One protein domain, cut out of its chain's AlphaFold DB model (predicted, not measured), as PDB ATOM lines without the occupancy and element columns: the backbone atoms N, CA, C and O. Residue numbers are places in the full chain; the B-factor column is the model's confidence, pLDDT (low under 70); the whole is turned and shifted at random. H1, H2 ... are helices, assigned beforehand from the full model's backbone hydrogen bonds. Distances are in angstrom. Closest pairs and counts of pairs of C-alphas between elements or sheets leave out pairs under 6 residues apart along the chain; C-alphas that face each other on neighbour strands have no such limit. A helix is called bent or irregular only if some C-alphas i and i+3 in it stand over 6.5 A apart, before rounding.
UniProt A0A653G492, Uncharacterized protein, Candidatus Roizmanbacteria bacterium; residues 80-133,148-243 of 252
ATOM      1  N   GLU A  80      48.234  73.181  49.281       71.06
ATOM      2  CA  GLU A  80      49.695  73.271  49.252       71.06
ATOM      3  C   GLU A  80      50.236  74.716  49.246       71.06
ATOM      4  O   GLU A  80      51.367  74.943  49.671       71.06
ATOM      5  N   ASN A  81      49.418  75.703  48.856       73.12
ATOM      6  CA  ASN A  81      49.806  77.111  48.703       73.12
ATOM      7  C   ASN A  81      49.198  78.031  49.785       73.12
ATOM      8  O   ASN A  81      49.261  79.257  49.680       73.12
ATOM      9  N   LYS A  82      48.669  77.462  50.883       70.75
ATOM     10  CA  LYS A  82      47.995  78.190  51.985       70.75
ATOM     11  C   LYS A  82      48.780  79.378  52.559       70.75
ATOM     12  O   LYS A  82      48.166  80.319  53.056       70.75
ATOM     13  N   GLY A  83      50.114  79.360  52.499       74.94
ATOM     14  CA  GLY A  83      50.948  80.485  52.940       74.94
ATOM     15  C   GLY A  83      50.670  81.774  52.158       74.94
ATOM     16  O   GLY A  83      50.500  82.832  52.758       74.94
ATOM     17  N   GLN A  84      50.527  81.667  50.836       74.06
ATOM     18  CA  GLN A  84      50.245  82.794  49.943       74.06
ATOM     19  C   GLN A  84      48.848  83.369  50.188       74.06
ATOM     20  O   GLN A  84      48.681  84.576  50.364       74.06
ATOM     21  N   VAL A  85      47.851  82.489  50.308       79.25
ATOM     22  CA  VAL A  85      46.468  82.875  50.629       79.25
ATOM     23  C   VAL A  85      46.406  83.613  51.960       79.25
ATOM     24  O   VAL A  85      45.746  84.640  52.057       79.25
ATOM     25  N   LYS A  86      47.135  83.146  52.978       82.25
ATOM     26  CA  LYS A  86      47.136  83.769  54.307       82.25
ATOM     27  C   LYS A  86      47.686  85.199  54.293       82.25
ATOM     28  O   LYS A  86      47.200  86.045  55.052       82.25
ATOM     29  N   ILE A  87      48.678  85.484  53.446       78.81
ATOM     30  CA  ILE A  87      49.197  86.846  53.245       78.81
ATOM     31  C   ILE A  87      48.084  87.724  52.667       78.81
ATOM     32  O   ILE A  87      47.745  88.746  53.269       78.81
ATOM     33  N   LEU A  88      47.453  87.282  51.574       81.69
ATOM     34  CA  LEU A  88      46.341  87.998  50.941       81.69
ATOM     35  C   LEU A  88      45.176  88.220  51.914       81.69
ATOM     36  O   LEU A  88      44.695  89.341  52.056       81.69
ATOM     37  N   GLU A  89      44.760  87.188  52.648       86.62
ATOM     38  CA  GLU A  89      43.697  87.267  53.655       86.62
ATOM     39  C   GLU A  89      44.025  88.252  54.773       86.62
ATOM     40  O   GLU A  89      43.140  88.953  55.267       86.62
ATOM     41  N   THR A  90      45.291  88.342  55.175       85.62
ATOM     42  CA  THR A  90      45.694  89.280  56.221       85.62
ATOM     43  C   THR A  90      45.660  90.713  55.727       85.62
ATOM     44  O   THR A  90      45.136  91.585  56.428       85.62
ATOM     45  N   VAL A  91      46.193  90.967  54.531       84.25
ATOM     46  CA  VAL A  91      46.133  92.290  53.904       84.25
ATOM     47  C   VAL A  91      44.669  92.698  53.714       84.25
ATOM     48  O   VAL A  91      44.270  93.759  54.192       84.25
ATOM     49  N   ALA A  92      43.837  91.815  53.159       87.94
ATOM     50  CA  ALA A  92      42.398  92.009  52.970       87.94
ATOM     51  C   ALA A  92      41.619  92.189  54.293       87.94
ATOM     52  O   ALA A  92      40.632  92.929  54.377       87.94
ATOM     53  N   GLY A  93      42.063  91.535  55.368       86.00
ATOM     54  CA  GLY A  93      41.517  91.701  56.713       86.00
ATOM     55  C   GLY A  93      41.818  93.083  57.295       86.00
ATOM     56  O   GLY A  93      40.913  93.746  57.814       86.00
ATOM     57  N   LYS A  94      43.072  93.540  57.172       85.44
ATOM     58  CA  LYS A  94      43.550  94.838  57.682       85.44
ATOM     59  C   LYS A  94      43.070  96.023  56.842       85.44
ATOM     60  O   LYS A  94      42.778  97.082  57.413       85.44
ATOM     61  N   TYR A  95      42.973  95.835  55.529       88.06
ATOM     62  CA  TYR A  95      42.655  96.845  54.520       88.06
ATOM     63  C   TYR A  95      41.569  96.338  53.555       88.06
ATOM     64  O   TYR A  95      41.803  96.216  52.350       88.06
ATOM     65  N   PRO A  96      40.358  96.037  54.067       92.62
ATOM     66  CA  PRO A  96      39.225  95.738  53.197       92.62
ATOM     67  C   PRO A  96      38.933  96.912  52.273       92.62
ATOM     68  O   PRO A  96      39.254  98.060  52.599       92.62
ATOM     69  N   PHE A  97      38.218  96.637  51.187       95.31
ATOM     70  CA  PHE A  97      37.917  97.647  50.183       95.31
ATOM     71  C   PHE A  97      37.228  98.884  50.778       95.31
ATOM     72  O   PHE A  97      37.637 100.011  50.523       95.31
ATOM     73  N   SER A  98      36.265  98.689  51.679       93.62
ATOM     74  CA  SER A  98      35.592  99.777  52.405       93.62
ATOM     75  C   SER A  98      36.534 100.697  53.184       93.62
ATOM     76  O   SER A  98      36.444 101.914  53.065       93.62
ATOM     77  N   LYS A  99      37.471 100.132  53.950       91.06
ATOM     78  CA  LYS A  99      38.449 100.916  54.718       91.06
ATOM     79  C   LYS A  99      39.461 101.601  53.801       91.06
ATOM     80  O   LYS A  99      39.904 102.711  54.089       91.06
ATOM     81  N   TRP A 100      39.840 100.949  52.702       93.44
ATOM     82  CA  TRP A 100      40.692 101.567  51.692       93.44
ATOM     83  C   TRP A 100      39.992 102.779  51.064       93.44
ATOM     84  O   TRP A 100      40.576 103.858  51.048       93.44
ATOM     85  N   LEU A 101      38.716 102.664  50.681       92.06
ATOM     86  CA  LEU A 101      37.921 103.785  50.163       92.06
ATOM     87  C   LEU A 101      37.862 104.963  51.144       92.06
ATOM     88  O   LEU A 101      38.091 106.104  50.745       92.06
ATOM     89  N   GLU A 102      37.630 104.690  52.432       89.06
ATOM     90  CA  GLU A 102      37.658 105.713  53.485       89.06
ATOM     91  C   GLU A 102      39.006 106.445  53.530       89.06
ATOM     92  O   GLU A 102      39.036 107.675  53.597       89.06
ATOM     93  N   SER A 103      40.124 105.714  53.419       87.69
ATOM     94  CA  SER A 103      41.469 106.309  53.385       87.69
ATOM     95  C   SER A 103      41.713 107.192  52.155       87.69
ATOM     96  O   SER A 103      42.465 108.161  52.235       87.69
ATOM     97  N   GLN A 104      41.034 106.900  51.041       88.38
ATOM     98  CA  GLN A 104      41.066 107.710  49.820       88.38
ATOM     99  C   GLN A 104      40.048 108.866  49.844       88.38
ATOM    100  O   GLN A 104      39.984 109.663  48.906       88.38
ATOM    101  N   GLY A 105      39.238 108.983  50.903       88.81
ATOM    102  CA  GLY A 105      38.160 109.969  50.997       88.81
ATOM    103  C   GLY A 105      37.002 109.699  50.029       88.81
ATOM    104  O   GLY A 105      36.320 110.636  49.608       88.81
ATOM    105  N   VAL A 106      36.787 108.437  49.651       90.25
ATOM    106  CA  VAL A 106      35.720 108.004  48.746       90.25
ATOM    107  C   VAL A 106      34.586 107.369  49.549       90.25
ATOM    108  O   VAL A 106      34.773 106.385  50.255       90.25
ATOM    109  N   ASP A 107      33.378 107.916  49.416       89.88
ATOM    110  CA  ASP A 107      32.166 107.288  49.955       89.88
ATOM    111  C   ASP A 107      31.859 105.993  49.180       89.88
ATOM    112  O   ASP A 107      31.838 105.994  47.947       89.88
ATOM    113  N   ALA A 108      31.563 104.901  49.891       89.38
ATOM    114  CA  ALA A 108      31.231 103.594  49.323       89.38
ATOM    115  C   ALA A 108      30.111 103.637  48.264       89.38
ATOM    116  O   ALA A 108      30.117 102.844  47.317       89.38
ATOM    117  N   LYS A 109      29.160 104.575  48.367       89.88
ATOM    118  CA  LYS A 109      28.094 104.749  47.359       89.88
ATOM    119  C   LYS A 109      28.595 105.323  46.028       89.88
ATOM    120  O   LYS A 109      27.934 105.154  45.010       89.88
ATOM    121  N   ASN A 110      29.748 105.987  46.057       91.06
ATOM    122  CA  ASN A 110      30.392 106.631  44.916       91.06
ATOM    123  C   ASN A 110      31.567 105.815  44.367       91.06
ATOM    124  O   ASN A 110      32.142 106.223  43.365       91.06
ATOM    125  N   ALA A 111      31.937 104.705  45.016       92.81
ATOM    126  CA  ALA A 111      32.999 103.826  44.540       92.81
ATOM    127  C   ALA A 111      32.685 103.313  43.130       92.81
ATOM    128  O   ALA A 111      31.561 102.877  42.870       92.81
ATOM    129  N   ASP A 112      33.659 103.346  42.240       93.62
ATOM    130  CA  ASP A 112      33.543 102.900  40.862       93.62
ATOM    131  C   ASP A 112      34.559 101.792  40.548       93.62
ATOM    132  O   ASP A 112      35.325 101.330  41.397       93.62
ATOM    133  N   ARG A 113      34.499 101.292  39.315       93.75
ATOM    134  CA  ARG A 113      35.355 100.206  38.823       93.75
ATOM    135  C   ARG A 113      36.839 100.486  39.049       93.75
ATOM    136  O   ARG A 113      37.596  99.562  39.325       93.75
ATOM    137  N   ARG A 114      37.246 101.746  38.915       91.31
ATOM    138  CA  ARG A 114      38.641 102.156  39.014       91.31
ATOM    139  C   ARG A 114      39.128 102.063  40.451       91.31
ATOM    140  O   ARG A 114      40.210 101.544  40.668       91.31
ATOM    141  N   ASP A 115      38.293 102.454  41.411       93.81
ATOM    142  CA  ASP A 115      38.597 102.300  42.836       93.81
ATOM    143  C   ASP A 115      38.865 100.832  43.209       93.81
ATOM    144  O   ASP A 115      39.770 100.541  43.984       93.81
ATOM    145  N   LEU A 116      38.093  99.894  42.650       94.25
ATOM    146  CA  LEU A 116      38.269  98.465  42.923       94.25
ATOM    147  C   LEU A 116      39.573  97.910  42.322       94.25
ATOM    148  O   LEU A 116      40.223  97.077  42.950       94.25
ATOM    149  N   ILE A 117      39.959  98.384  41.133       91.56
ATOM    150  CA  ILE A 117      41.240  98.040  40.497       91.56
ATOM    151  C   ILE A 117      42.404  98.631  41.303       91.56
ATOM    152  O   ILE A 117      43.307  97.898  41.690       91.56
ATOM    153  N   ASP A 118      42.336  99.919  41.646       89.62
ATOM    154  CA  ASP A 118      43.370 100.609  42.426       89.62
ATOM    155  C   ASP A 118      43.530  99.978  43.830       89.62
ATOM    156  O   ASP A 118      44.641  99.869  44.355       89.62
ATOM    157  N   TRP A 119      42.435  99.509  44.444       92.56
ATOM    158  CA  TRP A 119      42.484  98.737  45.688       92.56
ATOM    159  C   TRP A 119      43.208  97.402  45.518       92.56
ATOM    160  O   TRP A 119      44.032  97.057  46.366       92.56
ATOM    161  N   TRP A 120      42.923  96.658  44.446       90.31
ATOM    162  CA  TRP A 120      43.612  95.401  44.156       90.31
ATOM    163  C   TRP A 120      45.111  95.625  43.947       90.31
ATOM    164  O   TRP A 120      45.915  94.965  44.603       90.31
ATOM    165  N   ASP A 121      45.485  96.620  43.143       84.44
ATOM    166  CA  ASP A 121      46.884  96.998  42.929       84.44
ATOM    167  C   ASP A 121      47.562  97.367  44.258       84.44
ATOM    168  O   ASP A 121      48.663  96.899  44.557       84.44
ATOM    169  N   THR A 122      46.875  98.131  45.116       84.00
ATOM    170  CA  THR A 122      47.372  98.463  46.462       84.00
ATOM    171  C   THR A 122      47.546  97.206  47.319       84.00
ATOM    172  O   THR A 122      48.546  97.082  48.022       84.00
ATOM    173  N   MET A 123      46.601  96.260  47.286       84.56
ATOM    174  CA  MET A 123      46.730  94.997  48.019       84.56
ATOM    175  C   MET A 123      47.912  94.168  47.533       84.56
ATOM    176  O   MET A 123      48.613  93.600  48.365       84.56
ATOM    177  N   MET A 124      48.149  94.120  46.225       80.19
ATOM    178  CA  MET A 124      49.276  93.398  45.642       80.19
ATOM    179  C   MET A 124      50.613  94.032  46.020       80.19
ATOM    180  O   MET A 124      51.536  93.316  46.409       80.19
ATOM    181  N   LEU A 125      50.697  95.366  46.010       76.25
ATOM    182  CA  LEU A 125      51.855  96.094  46.533       76.25
ATOM    183  C   LEU A 125      52.069  95.793  48.019       76.25
ATOM    184  O   LEU A 125      53.166  95.418  48.412       76.25
ATOM    185  N   MET A 126      51.017  95.857  48.841       73.88
ATOM    186  CA  MET A 126      51.102  95.533  50.268       73.88
ATOM    187  C   MET A 126      51.480  94.071  50.519       73.88
ATOM    188  O   MET A 126      52.228  93.798  51.451       73.88
ATOM    189  N   ALA A 127      50.991  93.125  49.720       73.56
ATOM    190  CA  ALA A 127      51.369  91.720  49.830       73.56
ATOM    191  C   ALA A 127      52.845  91.502  49.451       73.56
ATOM    192  O   ALA A 127      53.522  90.702  50.095       73.56
ATOM    193  N   GLY A 128      53.354  92.246  48.463       64.69
ATOM    194  CA  GLY A 128      54.763  92.232  48.066       64.69
ATOM    195  C   GLY A 128      55.699  92.926  49.064       64.69
ATOM    196  O   GLY A 128      56.758  92.390  49.382       64.69
ATOM    197  N   GLU A 129      55.311  94.090  49.591       56.94
ATOM    198  CA  GLU A 129      56.121  94.913  50.505       56.94
ATOM    199  C   GLU A 129      56.027  94.450  51.967       56.94
ATOM    200  O   GLU A 129      57.041  94.339  52.655       56.94
ATOM    201  N   HIS A 130      54.826  94.134  52.459       50.22
ATOM    202  CA  HIS A 130      54.595  93.678  53.837       50.22
ATOM    203  C   HIS A 130      54.670  92.152  54.004       50.22
ATOM    204  O   HIS A 130      54.396  91.646  55.095       50.22
ATOM    205  N   GLY A 131      55.092  91.426  52.963       47.06
ATOM    206  CA  GLY A 131      55.550  90.036  53.061       47.06
ATOM    207  C   GLY A 131      56.921  89.876  53.742       47.06
ATOM    208  O   GLY A 131      57.340  88.752  53.995       47.06
ATOM    209  N   TYR A 132      57.616  90.977  54.064       42.59
ATOM    210  CA  TYR A 132      58.968  90.982  54.633       42.59
ATOM    211  C   TYR A 132      59.014  91.733  55.971       42.59
ATOM    212  O   TYR A 132      58.821  92.947  56.028       42.59
ATOM    213  N   VAL A 133      59.284  91.030  57.073       46.75
ATOM    214  CA  VAL A 133      59.418  91.649  58.405       46.75
ATOM    215  C   VAL A 133      60.862  92.093  58.656       46.75
ATOM    216  O   VAL A 133      61.796  91.302  58.536       46.75
ATOM    217  N   ASP A 148      54.857  85.112  42.551       51.16
ATOM    218  CA  ASP A 148      53.907  85.469  41.498       51.16
ATOM    219  C   ASP A 148      52.478  85.315  42.058       51.16
ATOM    220  O   ASP A 148      51.722  84.438  41.655       51.16
ATOM    221  N   LEU A 149      52.111  86.145  43.044       54.72
ATOM    222  CA  LEU A 149      50.748  86.186  43.599       54.72
ATOM    223  C   LEU A 149      49.721  86.639  42.551       54.72
ATOM    224  O   LEU A 149      48.526  86.424  42.729       54.72
ATOM    225  N   TRP A 150      50.185  87.288  41.480       61.56
ATOM    226  CA  TRP A 150      49.363  87.731  40.366       61.56
ATOM    227  C   TRP A 150      49.937  87.204  39.058       61.56
ATOM    228  O   TRP A 150      50.830  87.794  38.449       61.56
ATOM    229  N   LYS A 151      49.418  86.053  38.648       72.06
ATOM    230  CA  LYS A 151      49.602  85.496  37.316       72.06
ATOM    231  C   LYS A 151      48.415  84.609  37.020       72.06
ATOM    232  O   LYS A 151      47.968  83.864  37.889       72.06
ATOM    233  N   ALA A 152      47.908  84.672  35.797       80.94
ATOM    234  CA  ALA A 152      46.774  83.846  35.467       80.94
ATOM    235  C   ALA A 152      47.101  82.367  35.526       80.94
ATOM    236  O   ALA A 152      48.095  81.892  34.968       80.94
ATOM    237  N   THR A 153      46.198  81.642  36.163       88.94
ATOM    238  CA  THR A 153      46.317  80.205  36.315       88.94
ATOM    239  C   THR A 153      45.874  79.468  35.065       88.94
ATOM    240  O   THR A 153      45.012  79.915  34.300       88.94
ATOM    241  N   GLY A 154      46.391  78.253  34.895       85.69
ATOM    242  CA  GLY A 154      45.926  77.356  33.844       85.69
ATOM    243  C   GLY A 154      44.436  77.012  33.979       85.69
ATOM    244  O   GLY A 154      43.767  76.768  32.973       85.69
ATOM    245  N   SER A 155      43.889  77.016  35.206       90.25
ATOM    246  CA  SER A 155      42.462  76.762  35.450       90.25
ATOM    247  C   SER A 155      41.586  77.911  34.947       90.25
ATOM    248  O   SER A 155      40.567  77.643  34.302       90.25
ATOM    249  N   LEU A 156      41.997  79.162  35.174       92.69
ATOM    250  CA  LEU A 156      41.325  80.331  34.614       92.69
ATOM    251  C   LEU A 156      41.465  80.369  33.093       92.69
ATOM    252  O   LEU A 156      40.465  80.502  32.393       92.69
ATOM    253  N   ALA A 157      42.674  80.164  32.570       90.94
ATOM    254  CA  ALA A 157      42.919  80.158  31.132       90.94
ATOM    255  C   ALA A 157      42.026  79.153  30.390       90.94
ATOM    256  O   ALA A 157      41.442  79.488  29.360       90.94
ATOM    257  N   ARG A 158      41.848  77.944  30.942       91.25
ATOM    258  CA  ARG A 158      40.909  76.951  30.401       91.25
ATOM    259  C   ARG A 158      39.460  77.442  30.462       91.25
ATOM    260  O   ARG A 158      38.759  77.375  29.461       91.25
ATOM    261  N   LYS A 159      39.030  78.001  31.598       94.00
ATOM    262  CA  LYS A 159      37.675  78.563  31.750       94.00
ATOM    263  C   LYS A 159      37.396  79.680  30.733       94.00
ATOM    264  O   LYS A 159      36.301  79.742  30.180       94.00
ATOM    265  N   MET A 160      38.389  80.522  30.445       92.50
ATOM    266  CA  MET A 160      38.298  81.572  29.425       92.50
ATOM    267  C   MET A 160      38.170  81.011  28.006       92.50
ATOM    268  O   MET A 160      37.416  81.559  27.208       92.50
ATOM    269  N   GLN A 161      38.877  79.920  27.692       90.06
ATOM    270  CA  GLN A 161      38.748  79.227  26.401       90.06
ATOM    271  C   GLN A 161      37.357  78.624  26.218       90.06
ATOM    272  O   GLN A 161      36.791  78.722  25.132       90.06
ATOM    273  N   ASP A 162      36.805  78.041  27.281       93.69
ATOM    274  CA  ASP A 162      35.493  77.396  27.252       93.69
ATOM    275  C   ASP A 162      34.342  78.418  27.175       93.69
ATOM    276  O   ASP A 162      33.260  78.102  26.680       93.69
ATOM    277  N   ASN A 163      34.557  79.651  27.652       94.12
ATOM    278  CA  ASN A 163      33.542  80.705  27.671       94.12
ATOM    279  C   ASN A 163      34.104  82.105  27.333       94.12
ATOM    280  O   ASN A 163      34.071  83.013  28.168       94.12
ATOM    281  N   PRO A 164      34.577  82.338  26.099       90.50
ATOM    282  CA  PRO A 164      35.266  83.577  25.736       90.50
ATOM    283  C   PRO A 164      34.366  84.820  25.815       90.50
ATOM    284  O   PRO A 164      34.853  85.921  26.071       90.50
ATOM    285  N   ALA A 165      33.050  84.665  25.638       92.94
ATOM    286  CA  ALA A 165      32.103  85.778  25.663       92.94
ATOM    287  C   ALA A 165      32.051  86.475  27.035       92.94
ATOM    288  O   ALA A 165      32.045  87.708  27.095       92.94
ATOM    289  N   SER A 166      32.078  85.708  28.133       93.06
ATOM    290  CA  SER A 166      32.084  86.256  29.498       93.06
ATOM    291  C   SER A 166      33.355  87.043  29.830       93.06
ATOM    292  O   SER A 166      33.307  87.947  30.660       93.06
ATOM    293  N   TYR A 167      34.463  86.766  29.136       93.75
ATOM    294  CA  TYR A 167      35.752  87.450  29.309       93.75
ATOM    295  C   TYR A 167      36.046  88.452  28.189       93.75
ATOM    296  O   TYR A 167      37.205  88.766  27.927       93.75
ATOM    297  N   ARG A 168      35.009  88.944  27.492       93.12
ATOM    298  CA  ARG A 168      35.137  89.931  26.397       93.12
ATOM    299  C   ARG A 168      36.133  89.512  25.316       93.12
ATOM    300  O   ARG A 168      36.833  90.346  24.748       93.12
ATOM    301  N   TYR A 169      36.180  88.213  25.029       87.69
ATOM    302  CA  TYR A 169      37.094  87.613  24.062       87.69
ATOM    303  C   TYR A 169      38.574  87.884  24.362       87.69
ATOM    304  O   TYR A 169      39.393  87.801  23.449       87.69
ATOM    305  N   LEU A 170      38.931  88.186  25.620       88.44
ATOM    306  CA  LEU A 170      40.320  88.257  26.059       88.44
ATOM    307  C   LEU A 170      40.971  86.893  25.820       88.44
ATOM    308  O   LEU A 170      40.570  85.912  26.456       88.44
ATOM    309  N   PRO A 171      41.966  86.789  24.925       86.19
ATOM    310  CA  PRO A 171      42.694  85.549  24.759       86.19
ATOM    311  C   PRO A 171      43.388  85.197  26.079       86.19
ATOM    312  O   PRO A 171      43.981  86.083  26.697       86.19
ATOM    313  N   PRO A 172      43.396  83.918  26.492       84.25
ATOM    314  CA  PRO A 172      44.026  83.502  27.740       84.25
ATOM    315  C   PRO A 172      45.490  83.907  27.853       84.25
ATOM    316  O   PRO A 172      45.968  84.102  28.949       84.25
ATOM    317  N   LEU A 173      46.208  84.059  26.740       79.69
ATOM    318  CA  LEU A 173      47.607  84.494  26.748       79.69
ATOM    319  C   LEU A 173      47.783  85.956  27.161       79.69
ATOM    320  O   LEU A 173      48.830  86.326  27.681       79.69
ATOM    321  N   LEU A 174      46.763  86.787  26.940       82.06
ATOM    322  CA  LEU A 174      46.828  88.232  27.157       82.06
ATOM    323  C   LEU A 174      46.429  88.650  28.577       82.06
ATOM    324  O   LEU A 174      46.566  89.813  28.937       82.06
ATOM    325  N   ILE A 175      45.988  87.718  29.416       80.75
ATOM    326  CA  ILE A 175      45.614  88.003  30.808       80.75
ATOM    327  C   ILE A 175      46.813  88.345  31.718       80.75
ATOM    328  O   ILE A 175      46.628  88.909  32.784       80.75
ATOM    329  N   ASN A 176      48.046  88.040  31.301       76.88
ATOM    330  CA  ASN A 176      49.259  88.473  32.011       76.88
ATOM    331  C   ASN A 176      49.815  89.796  31.458       76.88
ATOM    332  O   ASN A 176      50.884  90.240  31.869       76.88
ATOM    333  N   TYR A 177      49.113  90.423  30.506       78.69
ATOM    334  CA  TYR A 177      49.522  91.668  29.869       78.69
ATOM    335  C   TYR A 177      48.692  92.829  30.434       78.69
ATOM    336  O   TYR A 177      47.521  92.969  30.070       78.69
ATOM    337  N   PRO A 178      49.271  93.705  31.281       75.50
ATOM    338  CA  PRO A 178      48.508  94.705  32.034       75.50
ATOM    339  C   PRO A 178      47.649  95.628  31.168       75.50
ATOM    340  O   PRO A 178      46.540  95.982  31.552       75.50
ATOM    341  N   THR A 179      48.129  96.001  29.978       73.00
ATOM    342  CA  THR A 179      47.383  96.871  29.058       73.00
ATOM    343  C   THR A 179      46.108  96.206  28.534       73.00
ATOM    344  O   THR A 179      45.055  96.843  28.503       73.00
ATOM    345  N   GLU A 180      46.179  94.925  28.164       80.00
ATOM    346  CA  GLU A 180      45.016  94.174  27.675       80.00
ATOM    347  C   GLU A 180      44.046  93.847  28.807       80.00
ATOM    348  O   GLU A 180      42.832  93.991  28.644       80.00
ATOM    349  N   VAL A 181      44.581  93.496  29.980       83.38
ATOM    350  CA  VAL A 181      43.794  93.309  31.201       83.38
ATOM    351  C   VAL A 181      43.041  94.583  31.554       83.38
ATOM    352  O   VAL A 181      41.831  94.530  31.727       83.38
ATOM    353  N   ALA A 182      43.704  95.742  31.595       82.94
ATOM    354  CA  ALA A 182      43.064  97.014  31.927       82.94
ATOM    355  C   ALA A 182      41.937  97.374  30.947       82.94
ATOM    356  O   ALA A 182      40.881  97.853  31.365       82.94
ATOM    357  N   ARG A 183      42.133  97.109  29.647       87.50
ATOM    358  CA  ARG A 183      41.096  97.303  28.625       87.50
ATOM    359  C   ARG A 183      39.881  96.420  28.904       87.50
ATOM    360  O   ARG A 183      38.765  96.920  28.997       87.50
ATOM    361  N   VAL A 184      40.097  95.119  29.086       89.06
ATOM    362  CA  VAL A 184      39.020  94.140  29.293       89.06
ATOM    363  C   VAL A 184      38.319  94.335  30.632       89.06
ATOM    364  O   VAL A 184      37.086  94.300  30.700       89.06
ATOM    365  N   LEU A 185      39.081  94.635  31.682       91.81
ATOM    366  CA  LEU A 185      38.545  95.048  32.968       91.81
ATOM    367  C   LEU A 185      37.699  96.301  32.852       91.81
ATOM    368  O   LEU A 185      36.889  96.475  33.738       91.81
ATOM    369  N   GLY A 186      37.823  97.144  31.821       89.25
ATOM    370  CA  GLY A 186      36.923  98.272  31.549       89.25
ATOM    371  C   GLY A 186      35.569  97.878  30.944       89.25
ATOM    372  O   GLY A 186      34.616  98.650  31.018       89.25
ATOM    373  N   GLU A 187      35.459  96.672  30.385       90.62
ATOM    374  CA  GLU A 187      34.314  96.231  29.583       90.62
ATOM    375  C   GLU A 187      33.485  95.115  30.250       90.62
ATOM    376  O   GLU A 187      32.299  94.946  29.939       90.62
ATOM    377  N   ILE A 188      34.067  94.307  31.144       93.88
ATOM    378  CA  ILE A 188      33.352  93.212  31.830       93.88
ATOM    379  C   ILE A 188      32.341  93.782  32.836       93.88
ATOM    380  O   ILE A 188      32.715  94.540  33.722       93.88
ATOM    381  N   ASN A 189      31.066  93.402  32.737       92.38
ATOM    382  CA  ASN A 189      30.014  93.889  33.650       92.38
ATOM    383  C   ASN A 189      29.518  92.830  34.639       92.38
ATOM    384  O   ASN A 189      28.788  93.154  35.577       92.38
ATOM    385  N   ASP A 190      29.925  91.579  34.444       95.06
ATOM    386  CA  ASP A 190      29.608  90.484  35.349       95.06
ATOM    387  C   ASP A 190      30.671  90.399  36.448       95.06
ATOM    388  O   ASP A 190      31.870  90.424  36.172       95.06
ATOM    389  N   ALA A 191      30.229  90.296  37.704       96.12
ATOM    390  CA  ALA A 191      31.121  90.359  38.860       96.12
ATOM    391  C   ALA A 191      32.127  89.200  38.909       96.12
ATOM    392  O   ALA A 191      33.297  89.440  39.180       96.12
ATOM    393  N   GLU A 192      31.698  87.961  38.633       96.88
ATOM    394  CA  GLU A 192      32.602  86.802  38.678       96.88
ATOM    395  C   GLU A 192      33.716  86.902  37.618       96.88
ATOM    396  O   GLU A 192      34.873  86.969  38.029       96.88
ATOM    397  N   PRO A 193      33.437  87.034  36.299       96.31
ATOM    398  CA  PRO A 193      34.499  87.188  35.300       96.31
ATOM    399  C   PRO A 193      35.395  88.403  35.544       96.31
ATOM    400  O   PRO A 193      36.585  88.358  35.247       96.31
ATOM    401  N   PHE A 194      34.844  89.491  36.097       96.69
ATOM    402  CA  PHE A 194      35.633  90.672  36.435       96.69
ATOM    403  C   PHE A 194      36.653  90.358  37.531       96.69
ATOM    404  O   PHE A 194      37.828  90.667  37.364       96.69
ATOM    405  N   ILE A 195      36.218  89.730  38.629       95.62
ATOM    406  CA  ILE A 195      37.110  89.356  39.734       95.62
ATOM    407  C   ILE A 195      38.163  88.367  39.235       95.62
ATOM    408  O   ILE A 195      39.328  88.528  39.565       95.62
ATOM    409  N   GLU A 196      37.780  87.392  38.412       95.12
ATOM    410  CA  GLU A 196      38.719  86.410  37.863       95.12
ATOM    411  C   GLU A 196      39.817  87.046  37.009       95.12
ATOM    412  O   GLU A 196      40.990  86.719  37.161       95.12
ATOM    413  N   VAL A 197      39.461  87.992  36.133       93.56
ATOM    414  CA  VAL A 197      40.452  88.724  35.330       93.56
ATOM    415  C   VAL A 197      41.290  89.655  36.202       93.56
ATOM    416  O   VAL A 197      42.486  89.790  35.965       93.56
ATOM    417  N   LEU A 198      40.685  90.278  37.217       92.00
ATOM    418  CA  LEU A 198      41.385  91.168  38.139       92.00
ATOM    419  C   LEU A 198      42.471  90.411  38.908       92.00
ATOM    420  O   LEU A 198      43.592  90.895  39.018       92.00
ATOM    421  N   THR A 199      42.152  89.219  39.410       89.12
ATOM    422  CA  THR A 199      43.054  88.435  40.259       89.12
ATOM    423  C   THR A 199      43.936  87.458  39.485       89.12
ATOM    424  O   THR A 199      44.927  86.986  40.035       89.12
ATOM    425  N   GLY A 200      43.598  87.138  38.232       89.75
ATOM    426  CA  GLY A 200      44.224  86.041  37.487       89.75
ATOM    427  C   GLY A 200      43.802  84.653  37.992       89.75
ATOM    428  O   GLY A 200      44.365  83.632  37.598       89.75
ATOM    429  N   GLU A 201      42.796  84.575  38.856       91.00
ATOM    430  CA  GLU A 201      42.413  83.341  39.532       91.00
ATOM    431  C   GLU A 201      41.006  82.909  39.152       91.00
ATOM    432  O   GLU A 201      40.112  83.722  38.927       91.00
ATOM    433  N   LYS A 202      40.784  81.597  39.093       92.81
ATOM    434  CA  LYS A 202      39.457  81.052  38.823       92.81
ATOM    435  C   LYS A 202      38.580  81.209  40.068       92.81
ATOM    436  O   LYS A 202      39.002  80.913  41.184       92.81
ATOM    437  N   PHE A 203      37.333  81.644  39.894       94.12
ATOM    438  CA  PHE A 203      36.452  81.996  41.009       94.12
ATOM    439  C   PHE A 203      36.185  80.815  41.941       94.12
ATOM    440  O   PHE A 203      36.147  80.976  43.159       94.12
ATOM    441  N   GLU A 204      36.034  79.614  41.383       93.31
ATOM    442  CA  GLU A 204      35.846  78.387  42.156       93.31
ATOM    443  C   GLU A 204      37.027  78.084  43.087       93.31
ATOM    444  O   GLU A 204      36.803  77.578  44.187       93.31
ATOM    445  N   ASP A 205      38.248  78.437  42.683       90.69
ATOM    446  CA  ASP A 205      39.442  78.280  43.510       90.69
ATOM    447  C   ASP A 205      39.448  79.356  44.618       90.69
ATOM    448  O   ASP A 205      39.552  79.031  45.802       90.69
ATOM    449  N   MET A 206      39.172  80.622  44.273       91.38
ATOM    450  CA  MET A 206      39.074  81.732  45.241       91.38
ATOM    451  C   MET A 206      37.997  81.539  46.318       91.38
ATOM    452  O   MET A 206      38.139  82.049  47.430       91.38
ATOM    453  N   ARG A 207      36.919  80.792  46.033       91.50
ATOM    454  CA  ARG A 207      35.854  80.485  47.014       91.50
ATOM    455  C   ARG A 207      36.368  79.772  48.264       91.50
ATOM    456  O   ARG A 207      35.694  79.821  49.293       91.50
ATOM    457  N   GLN A 208      37.546  79.154  48.200       88.06
ATOM    458  CA  GLN A 208      38.206  78.545  49.356       88.06
ATOM    459  C   GLN A 208      38.688  79.581  50.385       88.06
ATOM    460  O   GLN A 208      38.943  79.217  51.531       88.06
ATOM    461  N   SER A 209      38.726  80.868  50.022       89.75
ATOM    462  CA  SER A 209      39.013  81.987  50.923       89.75
ATOM    463  C   SER A 209      37.827  82.964  51.018       89.75
ATOM    464  O   SER A 209      37.780  84.005  50.349       89.75
ATOM    465  N   PRO A 210      36.840  82.686  51.894       91.19
ATOM    466  CA  PRO A 210      35.736  83.609  52.147       91.19
ATOM    467  C   PRO A 210      36.194  84.956  52.717       91.19
ATOM    468  O   PRO A 210      35.524  85.963  52.507       91.19
ATOM    469  N   VAL A 211      37.324  84.983  53.435       90.94
ATOM    470  CA  VAL A 211      37.895  86.208  54.017       90.94
ATOM    471  C   VAL A 211      38.365  87.153  52.916       90.94
ATOM    472  O   VAL A 211      38.018  88.337  52.947       90.94
ATOM    473  N   PHE A 212      39.099  86.626  51.932       91.56
ATOM    474  CA  PHE A 212      39.561  87.390  50.783       91.56
ATOM    475  C   PHE A 212      38.383  87.951  49.984       91.56
ATOM    476  O   PHE A 212      38.245  89.168  49.870       91.56
ATOM    477  N   LEU A 213      37.478  87.090  49.508       94.44
ATOM    478  CA  LEU A 213      36.331  87.534  48.710       94.44
ATOM    479  C   LEU A 213      35.422  88.483  49.503       94.44
ATOM    480  O   LEU A 213      35.021  89.531  49.004       94.44
ATOM    481  N   GLY A 214      35.148  88.172  50.771       94.81
ATOM    482  CA  GLY A 214      34.321  88.997  51.650       94.81
ATOM    483  C   GLY A 214      34.885  90.399  51.910       94.81
ATOM    484  O   GLY A 214      34.129  91.296  52.281       94.81
ATOM    485  N   SER A 215      36.187  90.621  51.702       94.81
ATOM    486  CA  SER A 215      36.828  91.933  51.867       94.81
ATOM    487  C   SER A 215      36.416  92.969  50.814       94.81
ATOM    488  O   SER A 215      36.548  94.168  51.071       94.81
ATOM    489  N   MET A 216      35.864  92.521  49.682       96.62
ATOM    490  CA  MET A 216      35.340  93.378  48.610       96.62
ATOM    491  C   MET A 216      33.938  93.932  48.922       96.62
ATOM    492  O   MET A 216      33.421  94.774  48.190       96.62
ATOM    493  N   SER A 217      33.289  93.455  49.990       95.62
ATOM    494  CA  SER A 217      31.928  93.866  50.337       95.62
ATOM    495  C   SER A 217      31.853  95.303  50.857       95.62
ATOM    496  O   SER A 217      32.662  95.744  51.677       95.62
ATOM    497  N   LEU A 218      30.806  96.003  50.421       93.81
ATOM    498  CA  LEU A 218      30.378  97.320  50.889       93.81
ATOM    499  C   LEU A 218      28.979  97.278  51.531       93.81
ATOM    500  O   LEU A 218      28.454  98.313  51.946       93.81
ATOM    501  N   ILE A 219      28.347  96.103  51.606       92.31
ATOM    502  CA  ILE A 219      26.983  95.962  52.123       92.31
ATOM    503  C   ILE A 219      26.985  96.082  53.638       92.31
ATOM    504  O   ILE A 219      27.709  95.379  54.333       92.31
ATOM    505  N   SER A 220      26.144  96.973  54.156       86.81
ATOM    506  CA  SER A 220      25.934  97.132  55.593       86.81
ATOM    507  C   SER A 220      24.784  96.248  56.068       86.81
ATOM    508  O   SER A 220      23.671  96.322  55.547       86.81
ATOM    509  N   GLY A 221      25.047  95.422  57.077       82.94
ATOM    510  CA  GLY A 221      24.047  94.573  57.717       82.94
ATOM    511  C   GLY A 221      23.221  95.308  58.775       82.94
ATOM    512  O   GLY A 221      23.407  96.496  59.058       82.94
ATOM    513  N   LYS A 222      22.316  94.567  59.427       71.81
ATOM    514  CA  LYS A 222      21.553  95.066  60.582       71.81
ATOM    515  C   LYS A 222      22.528  95.441  61.706       71.81
ATOM    516  O   LYS A 222      23.223  94.578  62.232       71.81
ATOM    517  N   GLY A 223      22.589  96.728  62.046       74.75
ATOM    518  CA  GLY A 223      23.560  97.281  63.002       74.75
ATOM    519  C   GLY A 223      24.677  98.119  62.368       74.75
ATOM    520  O   GLY A 223      25.591  98.523  63.077       74.75
ATOM    521  N   GLY A 224      24.619  98.380  61.056       77.31
ATOM    522  CA  GLY A 224      25.490  99.347  60.374       77.31
ATOM    523  C   GLY A 224      26.919  98.869  60.112       77.31
ATOM    524  O   GLY A 224      27.711  99.611  59.543       77.31
ATOM    525  N   LYS A 225      27.265  97.635  60.498       83.69
ATOM    526  CA  LYS A 225      28.561  97.022  60.179       83.69
ATOM    527  C   LYS A 225      28.517  96.355  58.811       83.69
ATOM    528  O   LYS A 225      27.518  95.725  58.462       83.69
ATOM    529  N   ILE A 226      29.624  96.442  58.078       86.38
ATOM    530  CA  ILE A 226      29.766  95.791  56.776       86.38
ATOM    531  C   ILE A 226      29.759  94.271  56.943       86.38
ATOM    532  O   ILE A 226      30.512  93.720  57.751       86.38
ATOM    533  N   THR A 227      28.910  93.594  56.175       89.88
ATOM    534  CA  THR A 227      28.880  92.136  56.082       89.88
ATOM    535  C   THR A 227      29.972  91.666  55.132       89.88
ATOM    536  O   THR A 227      30.218  92.280  54.101       89.88
ATOM    537  N   ARG A 228      30.658  90.573  55.474       88.88
ATOM    538  CA  ARG A 228      31.783  90.040  54.686       88.88
ATOM    539  C   ARG A 228      31.493  88.642  54.173       88.88
ATOM    540  O   ARG A 228      32.211  87.694  54.472       88.88
ATOM    541  N   THR A 229      30.387  88.512  53.454       93.56
ATOM    542  CA  THR A 229      30.005  87.256  52.808       93.56
ATOM    543  C   THR A 229      30.325  87.318  51.315       93.56
ATOM    544  O   THR A 229      30.364  88.400  50.731       93.56
ATOM    545  N   ILE A 230      30.543  86.160  50.683       94.56
ATOM    546  CA  ILE A 230      30.775  86.080  49.232       94.56
ATOM    547  C   ILE A 230      29.586  86.663  48.437       94.56
ATOM    548  O   ILE A 230      29.836  87.451  47.526       94.56
ATOM    549  N   PRO A 231      28.309  86.364  48.770       95.56
ATOM    550  CA  PRO A 231      27.175  86.980  48.079       95.56
ATOM    551  C   PRO A 231      27.157  88.510  48.174       95.56
ATOM    552  O   PRO A 231      26.926  89.177  47.168       95.56
ATOM    553  N   ASP A 232      27.447  89.072  49.350       94.94
ATOM    554  CA  ASP A 232      27.464  90.528  49.545       94.94
ATOM    555  C   ASP A 232      28.627  91.194  48.805       94.94
ATOM    556  O   ASP A 232      28.471  92.281  48.244       94.94
ATOM    557  N   ALA A 233      29.782  90.529  48.757       95.75
ATOM    558  CA  ALA A 233      30.928  90.958  47.967       95.75
ATOM    559  C   ALA A 233      30.605  90.971  46.469       95.75
ATOM    560  O   ALA A 233      30.768  92.004  45.822       95.75
ATOM    561  N   LEU A 234      30.058  89.877  45.927       96.94
ATOM    562  CA  LEU A 234      29.636  89.808  44.525       96.94
ATOM    563  C   LEU A 234      28.584  90.864  44.189       96.94
ATOM    564  O   LEU A 234      28.651  91.494  43.134       96.94
ATOM    565  N   TYR A 235      27.625  91.083  45.088       96.06
ATOM    566  CA  TYR A 235      26.621  92.123  44.913       96.06
ATOM    567  C   TYR A 235      27.245  93.527  44.938       96.06
ATOM    568  O   TYR A 235      26.916  94.352  44.088       96.06
ATOM    569  N   SER A 236      28.197  93.780  45.839       96.12
ATOM    570  CA  SER A 236      28.945  95.045  45.898       96.12
ATOM    571  C   SER A 236      29.711  95.300  44.604       96.12
ATOM    572  O   SER A 236      29.548  96.361  44.006       96.12
ATOM    573  N   VAL A 237      30.476  94.312  44.132       97.38
ATOM    574  CA  VAL A 237      31.211  94.390  42.862       97.38
ATOM    575  C   VAL A 237      30.244  94.642  41.709       97.38
ATOM    576  O   VAL A 237      30.446  95.577  40.943       97.38
ATOM    577  N   LYS A 238      29.133  93.904  41.625       96.12
ATOM    578  CA  LYS A 238      28.117  94.123  40.588       96.12
ATOM    579  C   LYS A 238      27.588  95.561  40.577       96.12
ATOM    580  O   LYS A 238      27.475  96.150  39.507       96.12
ATOM    581  N   LEU A 239      27.282  96.132  41.744       94.31
ATOM    582  CA  LEU A 239      26.833  97.524  41.844       94.31
ATOM    583  C   LEU A 239      27.916  98.509  41.393       94.31
ATOM    584  O   LEU A 239      27.600  99.486  40.723       94.31
ATOM    585  N   ILE A 240      29.178  98.254  41.739       95.31
ATOM    586  CA  ILE A 240      30.324  99.080  41.340       95.31
ATOM    587  C   ILE A 240      30.502  99.079  39.819       95.31
ATOM    588  O   ILE A 240      30.664 100.140  39.219       95.31
ATOM    589  N   LEU A 241      30.425  97.909  39.180       94.44
ATOM    590  CA  LEU A 241      30.622  97.769  37.732       94.44
ATOM    591  C   LEU A 241      29.536  98.463  36.898       94.44
ATOM    592  O   LEU A 241      29.779  98.765  35.730       94.44
ATOM    593  N   GLN A 242      28.367  98.723  37.493       90.81
ATOM    594  CA  GLN A 242      27.245  99.438  36.876       90.81
ATOM    595  C   GLN A 242      27.331 100.965  37.023       90.81
ATOM    596  O   GLN A 242      26.521 101.674  36.426       90.81
ATOM    597  N   ARG A 243      28.268 101.486  37.824       89.69
ATOM    598  CA  ARG A 243      28.425 102.928  38.043       89.69
ATOM    599  C   ARG A 243      29.275 103.557  36.947       89.69
ATOM    600  O   ARG A 243      30.248 102.971  36.472       89.69
TER     601      ARG A 243
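AT A GLANCE: This is residues 80 to 133 and 148 to 243 of the 252 residues of an uncharacterized protein of Candidatus Roizmanbacteria bacterium (UniProt A0A653G492). Mostly short helices cluster at crossed angles round H7, which lies near the middle with H6, H8 and H10 packed on it. The long helix H3 lies close to H7, with H2 on it near one end and H1 crossing it nearer the other, while H4 and H5 make the far side of the body. The printed part has 150 residues, with ten named helices, H1 to H10 in order along the chain, and no named strand; the class is all helix. It is compact and rounded, with a radius of gyration of the C-alphas of 14.8 A and spans of 43 by 39 by 25 A.

IN THESE COORDINATES: H1 is residues 80 to 94, 24.0 A long, beginning at C-alpha 80 (49.695, 73.271, 49.252); it is irregular, with C-alphas 80 and 83 8.2 A apart. H2 is residues 97 to 103. H3 is residues 113 to 129, 24.4 A long. After the cut come H4, residues 154 to 162, 12.3 A long, and H5, residues 172 to 176, only just irregular, with C-alphas 173 and 176 6.8 A apart. H6 is residues 178 to 185. H7 is residues 191 to 199, 12.2 A long, beginning at C-alpha 191 (31.121, 90.359, 38.860). H8 is residues 203 to 206 and H9 residues 210 to 214. H10 is residues 230 to 241, 16.4 A long, ending at C-alpha 241 (30.622, 97.769, 37.732).

HOW THE PARTS SIT: H7 is the hub, touching three helices. With H6 it forms a helical hairpin at a shallow tilt of 8 degrees, opposite ways; the closest C-alphas are those of Leu 185 and Phe 194, 6.3 A apart. H10 touches H7, about perpendicular at 88 degrees, closest at the C-alphas of Ala 191 and Lys 238, 5.1 A. H8 touches H7, closest at the C-alphas of Glu 196 and Phe 203, 5.9 A. H5 touches H4, closest at the C-alphas of Ala 157 and Pro 172, 4.9 A. H1, with residues 87 to 92 alone, touches H3 at a steep tilt of 62 degrees, opposite ways, closest at the C-alphas of Ile 87 and Ala 127, 6.3 A. H2 touches H3, about perpendicular at 87 degrees, closest at the C-alphas of Phe 97 and Trp 119, 6.5 A. H9 touches H1, closest at the C-alphas of Glu 89 and Phe 212, 5.0 A. H1 and H7, for instance, are apart. Every O i to N i+4 pair is within hydrogen-bond range in H2, H3, H4, H6, H7, H9 and H10, against 9 of 11 in H1 and 0 of 1 in H5, where 0 of 2 O i to N i+3 pairs are within range; H8 is too short for an O i to N i+4 pair.

THE WHOLE: The C-alphas farthest apart are those of Leu 173 and Gly 223, 45.3 A. Residues 134 to 147 are not printed; C-alphas 133 and 148 are 18.8 A apart across the cut. The link from H9 to H10, residues 215 to 229, is long. The mean pLDDT of the printed part is 86.4; residues 128 to 133 and 148 to 150 are under 70.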